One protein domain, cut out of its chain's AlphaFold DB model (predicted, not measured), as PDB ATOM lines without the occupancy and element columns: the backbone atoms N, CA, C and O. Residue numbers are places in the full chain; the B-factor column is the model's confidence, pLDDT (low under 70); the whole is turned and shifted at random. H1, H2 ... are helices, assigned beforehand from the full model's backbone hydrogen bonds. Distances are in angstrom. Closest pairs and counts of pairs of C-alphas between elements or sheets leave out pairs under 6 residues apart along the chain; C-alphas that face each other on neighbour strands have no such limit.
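This is residues 82 to 149 of the 304 residues of an uncharacterized protein of Cyanobacteria bacterium UBA11372 (UniProt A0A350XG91). Short helices form a compact cluster: H2 and H3 are the core, with H1 packed on them at one end and H6 at the other, while H4 and H5 make a corner. The 68 printed residues, with six named helices, H1 to H6, and no named strand, are all helix in class; the radius of gyration of the C-alphas is 10.9 A, the spans 32 by 25 by 18 A.

H1, residues 82 to 89, begins at C-alpha 82 (-59.590, 36.880, 26.138) and measures 10.6 A. H2 is 95 to 102, 10.1 A; H3 106 to 110; H4 115 to 121; H5 123 to 128; H6 131 to 137, ending at C-alpha 137 (-46.316, 22.358, 22.599).

H1 touches H2, closest C-alphas Ala 88 and Leu 98, 5.9 A. H3 touches H2 (Gly 102 and Leu 109, 5.2 A) and H6 (Pro 106 and Leu 137, 5.8 A). H4 and H5 only just touch, only at the corner, with 3 pairs of C-alphas within 8 A, closest Met 119 and Leu 125, 6.6 A. Every O i to N i+4 pair is within hydrogen-bond range in H1, H2, H3, H4 and H6; H5 has 0 of 2, and 2 of 3 O i to N i+3 pairs.

The C-alphas farthest apart, Thr 83 and Glu 149, are 32.4 A apart. The printed part has no cut, the links between helices are tight, residues 138 to 149 hold no named element, and no printed residue is under 70 in pLDDT.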
ATOM      1  N   GLU A  82     -58.813  36.943  27.377       90.75
ATOM      2  CA  GLU A  82     -59.590  36.880  26.138       90.75
ATOM      3  C   GLU A  82     -58.938  37.727  25.038       90.75
ATOM      4  O   GLU A  82     -58.781  37.248  23.915       90.75
ATOM      5  N   THR A  83     -58.491  38.951  25.348       92.12
ATOM      6  CA  THR A  83     -57.736  39.775  24.386       92.12
ATOM      7  C   THR A  83     -56.474  39.054  23.924       92.12
ATOM      8  O   THR A  83     -56.250  38.955  22.720       92.12
ATOM      9  N   CYS A  84     -55.694  38.473  24.840       92.19
ATOM     10  CA  CYS A  84     -54.474  37.745  24.484       92.19
ATOM     11  C   CYS A  84     -54.752  36.536  23.575       92.19
ATOM     12  O   CYS A  84     -54.053  36.334  22.586       92.19
ATOM     13  N   GLN A  85     -55.798  35.754  23.855       93.50
ATOM     14  CA  GLN A  85     -56.206  34.647  22.985       93.50
ATOM     15  C   GLN A  85     -56.666  35.132  21.605       93.50
ATOM     16  O   GLN A  85     -56.354  34.500  20.599       93.50
ATOM     17  N   ASN A  86     -57.379  36.258  21.533       95.38
ATOM     18  CA  ASN A  86     -57.799  36.840  20.258       95.38
ATOM     19  C   ASN A  86     -56.604  37.345  19.448       95.38
ATOM     20  O   ASN A  86     -56.537  37.069  18.254       95.38
ATOM     21  N   VAL A  87     -55.631  37.992  20.102       95.62
ATOM     22  CA  VAL A  87     -54.353  38.349  19.476       95.62
ATOM     23  C   VAL A  87     -53.669  37.082  18.963       95.62
ATOM     24  O   VAL A  87     -53.339  37.007  17.788       95.62
ATOM     25  N   ALA A  88     -53.539  36.031  19.772       95.19
ATOM     26  CA  ALA A  88     -52.925  34.780  19.326       95.19
ATOM     27  C   ALA A  88     -53.656  34.111  18.145       95.19
ATOM     28  O   ALA A  88     -53.009  33.397  17.391       95.19
ATOM     29  N   ARG A  89     -54.961  34.347  17.941       96.38
ATOM     30  CA  ARG A  89     -55.741  33.841  16.788       96.38
ATOM     31  C   ARG A  89     -55.697  34.739  15.555       96.38
ATOM     32  O   ARG A  89     -56.108  34.304  14.481       96.38
ATOM     33  N   ASN A  90     -55.260  35.986  15.696       97.00
ATOM     34  CA  ASN A  90     -55.286  36.943  14.602       97.00
ATOM     35  C   ASN A  90     -54.191  36.612  13.562       97.00
ATOM     36  O   ASN A  90     -53.036  36.393  13.942       97.00
ATOM     37  N   PRO A  91     -54.515  36.572  12.255       96.06
ATOM     38  CA  PRO A  91     -53.546  36.267  11.201       96.06
ATOM     39  C   PRO A  91     -52.423  37.306  11.062       96.06
ATOM     40  O   PRO A  91     -51.368  36.967  10.543       96.06
ATOM     41  N   ASN A  92     -52.603  38.545  11.528       96.12
ATOM     42  CA  ASN A  92     -51.569  39.586  11.448       96.12
ATOM     43  C   ASN A  92     -50.652  39.634  12.678       96.12
ATOM     44  O   ASN A  92     -49.829  40.547  12.806       96.12
ATOM     45  N   THR A  93     -50.800  38.693  13.614       96.31
ATOM     46  CA  THR A  93     -50.004  38.695  14.841       96.31
ATOM     47  C   THR A  93     -48.548  38.379  14.528       96.31
ATOM     48  O   THR A  93     -48.255  37.351  13.913       96.31
ATOM     49  N   PRO A  94     -47.612  39.249  14.941       94.38
ATOM     50  CA  PRO A  94     -46.212  39.064  14.615       94.38
ATOM     51  C   PRO A  94     -45.618  37.890  15.410       94.38
ATOM     52  O   PRO A  94     -46.065  37.559  16.511       94.38
ATOM     53  N   THR A  95     -44.610  37.227  14.839       92.62
ATOM     54  CA  THR A  95     -44.101  35.937  15.337       92.62
ATOM     55  C   THR A  95     -43.583  35.997  16.770       92.62
ATOM     56  O   THR A  95     -43.819  35.073  17.538       92.62
ATOM     57  N   GLU A  96     -42.928  37.087  17.165       91.50
ATOM     58  CA  GLU A  96     -42.425  37.264  18.528       91.50
ATOM     59  C   GLU A  96     -43.552  37.277  19.569       91.50
ATOM     60  O   GLU A  96     -43.403  36.700  20.646       91.50
ATOM     61  N   VAL A  97     -44.707  37.850  19.218       93.00
ATOM     62  CA  VAL A  97     -45.903  37.852  20.070       93.00
ATOM     63  C   VAL A  97     -46.544  36.465  20.085       93.00
ATOM     64  O   VAL A  97     -46.946  35.993  21.146       93.00
ATOM     65  N   LEU A  98     -46.590  35.769  18.943       93.50
ATOM     66  CA  LEU A  98     -47.080  34.388  18.870       93.50
ATOM     67  C   LEU A  98     -46.282  33.441  19.777       93.50
ATOM     68  O   LEU A  98     -46.877  32.629  20.484       93.50
ATOM     69  N   TRP A  99     -44.954  33.556  19.806       90.88
ATOM     70  CA  TRP A  99     -44.095  32.736  20.669       90.88
ATOM     71  C   TRP A  99     -44.331  32.982  22.144       90.88
ATOM     72  O   TRP A  99     -44.393  32.032  22.930       90.88
ATOM     73  N   GLU A 100     -44.464  34.254  22.500       89.12
ATOM     74  CA  GLU A 100     -44.720  34.647  23.869       89.12
ATOM     75  C   GLU A 100     -46.095  34.171  24.329       89.12
ATOM     76  O   GLU A 100     -46.207  33.561  25.384       89.12
ATOM     77  N   LEU A 101     -47.141  34.383  23.532       90.69
ATOM     78  CA  LEU A 101     -48.489  33.937  23.875       90.69
ATOM     79  C   LEU A 101     -48.614  32.411  23.841       90.69
ATOM     80  O   LEU A 101     -49.355  31.844  24.640       90.69
ATOM     81  N   GLY A 102     -47.859  31.731  22.976       90.50
ATOM     82  CA  GLY A 102     -47.861  30.276  22.847       90.50
ATOM     83  C   GLY A 102     -47.464  29.531  24.119       90.50
ATOM     84  O   GLY A 102     -47.967  28.437  24.352       90.50
ATOM     85  N   ARG A 103     -46.634  30.123  24.988       87.69
ATOM     86  CA  ARG A 103     -46.314  29.516  26.294       87.69
ATOM     87  C   ARG A 103     -47.524  29.476  27.238       87.69
ATOM     88  O   ARG A 103     -47.572  28.656  28.144       87.69
ATOM     89  N   HIS A 104     -48.488  30.376  27.044       88.44
ATOM     90  CA  HIS A 104     -49.685  30.498  27.878       88.44
ATOM     91  C   HIS A 104     -50.908  29.852  27.217       88.44
ATOM     92  O   HIS A 104     -51.749  29.268  27.898       88.44
ATOM     93  N   PHE A 105     -50.993  29.925  25.887       91.88
ATOM     94  CA  PHE A 105     -52.110  29.437  25.082       91.88
ATOM     95  C   PHE A 105     -51.611  28.546  23.933       91.88
ATOM     96  O   PHE A 105     -51.780  28.889  22.760       91.88
ATOM     97  N   PRO A 106     -50.997  27.390  24.236       92.69
ATOM     98  CA  PRO A 106     -50.320  26.565  23.235       92.69
ATOM     99  C   PRO A 106     -51.268  26.043  22.148       92.69
ATOM    100  O   PRO A 106     -50.934  26.111  20.969       92.69
ATOM    101  N   GLN A 107     -52.491  25.633  22.507       93.00
ATOM    102  CA  GLN A 107     -53.499  25.244  21.514       93.00
ATOM    103  C   GLN A 107     -53.898  26.423  20.617       93.00
ATOM    104  O   GLN A 107     -54.050  26.271  19.415       93.00
ATOM    105  N   THR A 108     -54.013  27.626  21.187       94.06
ATOM    106  CA  THR A 108     -54.384  28.826  20.425       94.06
ATOM    107  C   THR A 108     -53.300  29.234  19.429       94.06
ATOM    108  O   THR A 108     -53.631  29.699  18.343       94.06
ATOM    109  N   LEU A 109     -52.023  29.027  19.770       93.50
ATOM    110  CA  LEU A 109     -50.915  29.197  18.832       93.50
ATOM    111  C   LEU A 109     -51.029  28.221  17.651       93.50
ATOM    112  O   LEU A 109     -50.890  28.646  16.508       93.50
ATOM    113  N   LEU A 110     -51.296  26.938  17.918       92.00
ATOM    114  CA  LEU A 110     -51.451  25.928  16.864       92.00
ATOM    115  C   LEU A 110     -52.676  26.178  15.974       92.00
ATOM    116  O   LEU A 110     -52.614  25.934  14.770       92.00
ATOM    117  N   ASP A 111     -53.759  26.688  16.559       92.81
ATOM    118  CA  ASP A 111     -54.998  27.030  15.856       92.81
ATOM    119  C   ASP A 111     -54.893  28.353  15.074       92.81
ATOM    120  O   ASP A 111     -55.833  28.721  14.361       92.81
ATOM    121  N   ASN A 112     -53.788  29.102  15.205       95.12
ATOM    122  CA  ASN A 112     -53.617  30.341  14.459       95.12
ATOM    123  C   ASN A 112     -53.608  30.036  12.943       95.12
ATOM    124  O   ASN A 112     -52.828  29.195  12.482       95.12
ATOM    125  N   PRO A 113     -54.430  30.741  12.141       94.25
ATOM    126  CA  PRO A 113     -54.640  30.422  10.729       94.25
ATOM    127  C   PRO A 113     -53.371  30.510   9.874       94.25
ATOM    128  O   PRO A 113     -53.282  29.831   8.851       94.25
ATOM    129  N   ILE A 114     -52.379  31.311  10.278       91.81
ATOM    130  CA  ILE A 114     -51.117  31.449   9.544       91.81
ATOM    131  C   ILE A 114     -50.014  30.531  10.072       91.81
ATOM    132  O   ILE A 114     -48.997  30.382   9.403       91.81
ATOM    133  N   PHE A 115     -50.190  29.878  11.226       90.88
ATOM    134  CA  PHE A 115     -49.127  29.096  11.864       90.88
ATOM    135  C   PHE A 115     -48.589  27.991  10.947       90.88
ATOM    136  O   PHE A 115     -47.382  27.891  10.735       90.88
ATOM    137  N   SER A 116     -49.478  27.218  10.318       88.69
ATOM    138  CA  SER A 116     -49.068  26.152   9.391       88.69
ATOM    139  C   SER A 116     -48.323  26.705   8.166       88.69
ATOM    140  O   SER A 116     -47.324  26.128   7.743       88.69
ATOM    141  N   LEU A 117     -48.765  27.844   7.621       88.56
ATOM    142  CA  LEU A 117     -48.106  28.504   6.487       88.56
ATOM    143  C   LEU A 117     -46.721  29.036   6.878       88.56
ATOM    144  O   LEU A 117     -45.756  28.800   6.158       88.56
ATOM    145  N   LEU A 118     -46.598  29.665   8.050       87.56
ATOM    146  CA  LEU A 118     -45.324  30.149   8.586       87.56
ATOM    147  C   LEU A 118     -44.289  29.023   8.712       87.56
ATOM    148  O   LEU A 118     -43.129  29.210   8.342       87.56
ATOM    149  N   MET A 119     -44.708  27.853   9.207       86.62
ATOM    150  CA  MET A 119     -43.835  26.683   9.365       86.62
ATOM    151  C   MET A 119     -43.412  26.067   8.026       86.62
ATOM    152  O   MET A 119     -42.322  25.499   7.931       86.62
ATOM    153  N   LEU A 120     -44.247  26.181   6.988       83.56
ATOM    154  CA  LEU A 120     -43.935  25.708   5.636       83.56
ATOM    155  C   LEU A 120     -43.013  26.674   4.881       83.56
ATOM    156  O   LEU A 120     -42.069  26.231   4.232       83.56
ATOM    157  N   GLU A 121     -43.256  27.984   4.973       86.44
ATOM    158  CA  GLU A 121     -42.445  28.997   4.287       86.44
ATOM    159  C   GLU A 121     -41.054  29.160   4.906       86.44
ATOM    160  O   GLU A 121     -40.082  29.436   4.200       86.44
ATOM    161  N   LYS A 122     -40.945  29.015   6.234       83.56
ATOM    162  CA  LYS A 122     -39.705  29.258   6.978       83.56
ATOM    163  C   LYS A 122     -39.412  28.103   7.942       83.56
ATOM    164  O   LYS A 122     -39.608  28.261   9.142       83.56
ATOM    165  N   PRO A 123     -38.842  26.975   7.481       72.06
ATOM    166  CA  PRO A 123     -38.517  25.837   8.354       72.06
ATOM    167  C   PRO A 123     -37.590  26.186   9.533       72.06
ATOM    168  O   PRO A 123     -37.708  25.626  10.619       72.06
ATOM    169  N   ASN A 124     -36.705  27.177   9.363       77.69
ATOM    170  CA  ASN A 124     -35.834  27.677  10.436       77.69
ATOM    171  C   ASN A 124     -36.587  28.458  11.527       77.69
ATOM    172  O   ASN A 124     -35.989  28.819  12.541       77.69
ATOM    173  N   LEU A 125     -37.874  28.757  11.337       83.12
ATOM    174  CA  LEU A 125     -38.675  29.504  12.300       83.12
ATOM    175  C   LEU A 125     -38.910  28.702  13.585       83.12
ATOM    176  O   LEU A 125     -38.946  29.296  14.657       83.12
ATOM    177  N   VAL A 126     -38.947  27.366  13.508       83.31
ATOM    178  CA  VAL A 126     -39.010  26.490  14.692       83.31
ATOM    179  C   VAL A 126     -37.831  26.726  15.636       83.31
ATOM    180  O   VAL A 126     -38.011  26.722  16.849       83.31
ATOM    181  N   ALA A 127     -36.640  27.016  15.101       82.19
ATOM    182  CA  ALA A 127     -35.462  27.325  15.911       82.19
ATOM    183  C   ALA A 127     -35.561  28.676  16.648       82.19
ATOM    184  O   ALA A 127     -34.787  28.922  17.568       82.19
ATOM    185  N   GLN A 128     -36.492  29.549  16.248       86.62
ATOM    186  CA  GLN A 128     -36.755  30.826  16.920       86.62
ATOM    187  C   GLN A 128     -37.803  30.697  18.031       86.62
ATOM    188  O   GLN A 128     -37.925  31.603  18.854       86.62
ATOM    189  N   ILE A 129     -38.556  29.593  18.064       88.44
ATOM    190  CA  ILE A 129     -39.531  29.345  19.121       88.44
ATOM    191  C   ILE A 129     -38.759  29.105  20.432       88.44
ATOM    192  O   ILE A 129     -37.871  28.247  20.468       88.44
ATOM    193  N   PRO A 130     -39.079  29.827  21.522       89.38
ATOM    194  CA  PRO A 130     -38.458  29.614  22.820       89.38
ATOM    195  C   PRO A 130     -38.573  28.157  23.269       89.38
ATOM    196  O   PRO A 130     -39.617  27.525  23.097       89.38
ATOM    197  N   LEU A 131     -37.515  27.643  23.904       87.25
ATOM    198  CA  LEU A 131     -37.464  26.263  24.391       87.25
ATOM    199  C   LEU A 131     -38.666  25.926  25.288       87.25
ATOM    200  O   LEU A 131     -39.273  24.874  25.122       87.25
ATOM    201  N   GLU A 132     -39.039  26.833  26.195       86.31
ATOM    202  CA  GLU A 132     -40.204  26.662  27.071       86.31
ATOM    203  C   GLU A 132     -41.492  26.446  26.260       86.31
ATOM    204  O   GLU A 132     -42.223  25.488  26.505       86.31
ATOM    205  N   THR A 133     -41.727  27.273  25.237       89.19
ATOM    206  CA  THR A 133     -42.884  27.146  24.342       89.19
ATOM    207  C   THR A 133     -42.854  25.819  23.582       89.19
ATOM    208  O   THR A 133     -43.871  25.134  23.524       89.19
ATOM    209  N   LEU A 134     -41.698  25.395  23.056       88.81
ATOM    210  CA  LEU A 134     -41.556  24.093  22.387       88.81
ATOM    211  C   LEU A 134     -41.870  22.920  23.323       88.81
ATOM    212  O   LEU A 134     -42.573  21.990  22.930       88.81
ATOM    213  N   CYS A 135     -41.383  22.962  24.565       86.25
ATOM    214  CA  CYS A 135     -41.667  21.935  25.564       86.25
ATOM    215  C   CYS A 135     -43.160  21.862  25.913       86.25
ATOM    216  O   CYS A 135     -43.678  20.762  26.097       86.25
ATOM    217  N   ILE A 136     -43.844  23.008  25.986       88.75
ATOM    218  CA  ILE A 136     -45.289  23.079  26.242       88.75
ATOM    219  C   ILE A 136     -46.080  22.548  25.041       88.75
ATOM    220  O   ILE A 136     -47.011  21.770  25.228       88.75
ATOM    221  N   LEU A 137     -45.690  22.897  23.812       89.69
ATOM    222  CA  LEU A 137     -46.316  22.358  22.599       89.69
ATOM    223  C   LEU A 137     -46.168  20.834  22.519       89.69
ATOM    224  O   LEU A 137     -47.128  20.140  22.206       89.69
ATOM    225  N   LEU A 138     -44.995  20.302  22.873       89.25
ATOM    226  CA  LEU A 138     -44.749  18.860  22.970       89.25
ATOM    227  C   LEU A 138     -45.506  18.171  24.111       89.25
ATOM    228  O   LEU A 138     -45.465  16.950  24.195       89.25
ATOM    229  N   ALA A 139     -46.145  18.907  25.019       86.81
ATOM    230  CA  ALA A 139     -47.008  18.330  26.043       86.81
ATOM    231  C   ALA A 139     -48.476  18.235  25.594       86.81
ATOM    232  O   ALA A 139     -49.290  17.659  26.316       86.81
ATOM    233  N   LEU A 140     -48.826  18.791  24.428       87.69
ATOM    234  CA  LEU A 140     -50.176  18.713  23.882       87.69
ATOM    235  C   LEU A 140     -50.463  17.329  23.302       87.69
ATOM    236  O   LEU A 140     -49.645  16.757  22.591       87.69
ATOM    237  N   GLU A 141     -51.684  16.839  23.515       83.38
ATOM    238  CA  GLU A 141     -52.166  15.615  22.861       83.38
ATOM    239  C   GLU A 141     -52.238  15.776  21.335       83.38
ATOM    240  O   GLU A 141     -51.983  14.829  20.589       83.38
ATOM    241  N   THR A 142     -52.555  16.990  20.864       82.44
ATOM    242  CA  THR A 142     -52.615  17.324  19.438       82.44
ATOM    243  C   THR A 142     -51.344  18.056  19.010       82.44
ATOM    244  O   THR A 142     -51.209  19.266  19.161       82.44
ATOM    245  N   PHE A 143     -50.381  17.307  18.469       86.12
ATOM    246  CA  PHE A 143     -49.154  17.877  17.915       86.12
ATOM    247  C   PHE A 143     -49.155  17.782  16.379       86.12
ATOM    248  O   PHE A 143     -49.330  16.680  15.843       86.12
ATOM    249  N   PRO A 144     -48.970  18.895  15.638       86.56
ATOM    250  CA  PRO A 144     -49.026  18.874  14.182       86.56
ATOM    251  C   PRO A 144     -47.956  17.967  13.572       86.56
ATOM    252  O   PRO A 144     -46.765  18.104  13.846       86.56
ATOM    253  N   VAL A 145     -48.377  17.064  12.682       84.44
ATOM    254  CA  VAL A 145     -47.493  16.032  12.112       84.44
ATOM    255  C   VAL A 145     -46.298  16.635  11.362       84.44
ATOM    256  O   VAL A 145     -45.199  16.089  11.417       84.44
ATOM    257  N   TYR A 146     -46.484  17.781  10.705       83.38
ATOM    258  CA  TYR A 146     -45.426  18.455   9.946       83.38
ATOM    259  C   TYR A 146     -44.314  19.053  10.827       83.38
ATOM    260  O   TYR A 146     -43.234  19.341  10.319       83.38
ATOM    261  N   LEU A 147     -44.541  19.232  12.136       85.75
ATOM    262  CA  LEU A 147     -43.536  19.792  13.041       85.75
ATOM    263  C   LEU A 147     -42.526  18.755  13.543       85.75
ATOM    264  O   LEU A 147     -41.442  19.138  13.972       85.75
ATOM    265  N   TRP A 148     -42.838  17.454  13.489       87.00
ATOM    266  CA  TRP A 148     -41.969  16.424  14.071       87.00
ATOM    267  C   TRP A 148     -40.547  16.447  13.509       87.00
ATOM    268  O   TRP A 148     -39.584  16.377  14.268       87.00
ATOM    269  N   GLU A 149     -40.417  16.568  12.187       81.25
ATOM    270  CA  GLU A 149     -39.112  16.631  11.522       81.25
ATOM    271  C   GLU A 149     -38.394  17.951  11.813       81.25
ATOM    272  O   GLU A 149     -37.181  17.964  12.009       81.25
TER     273      GLU A 149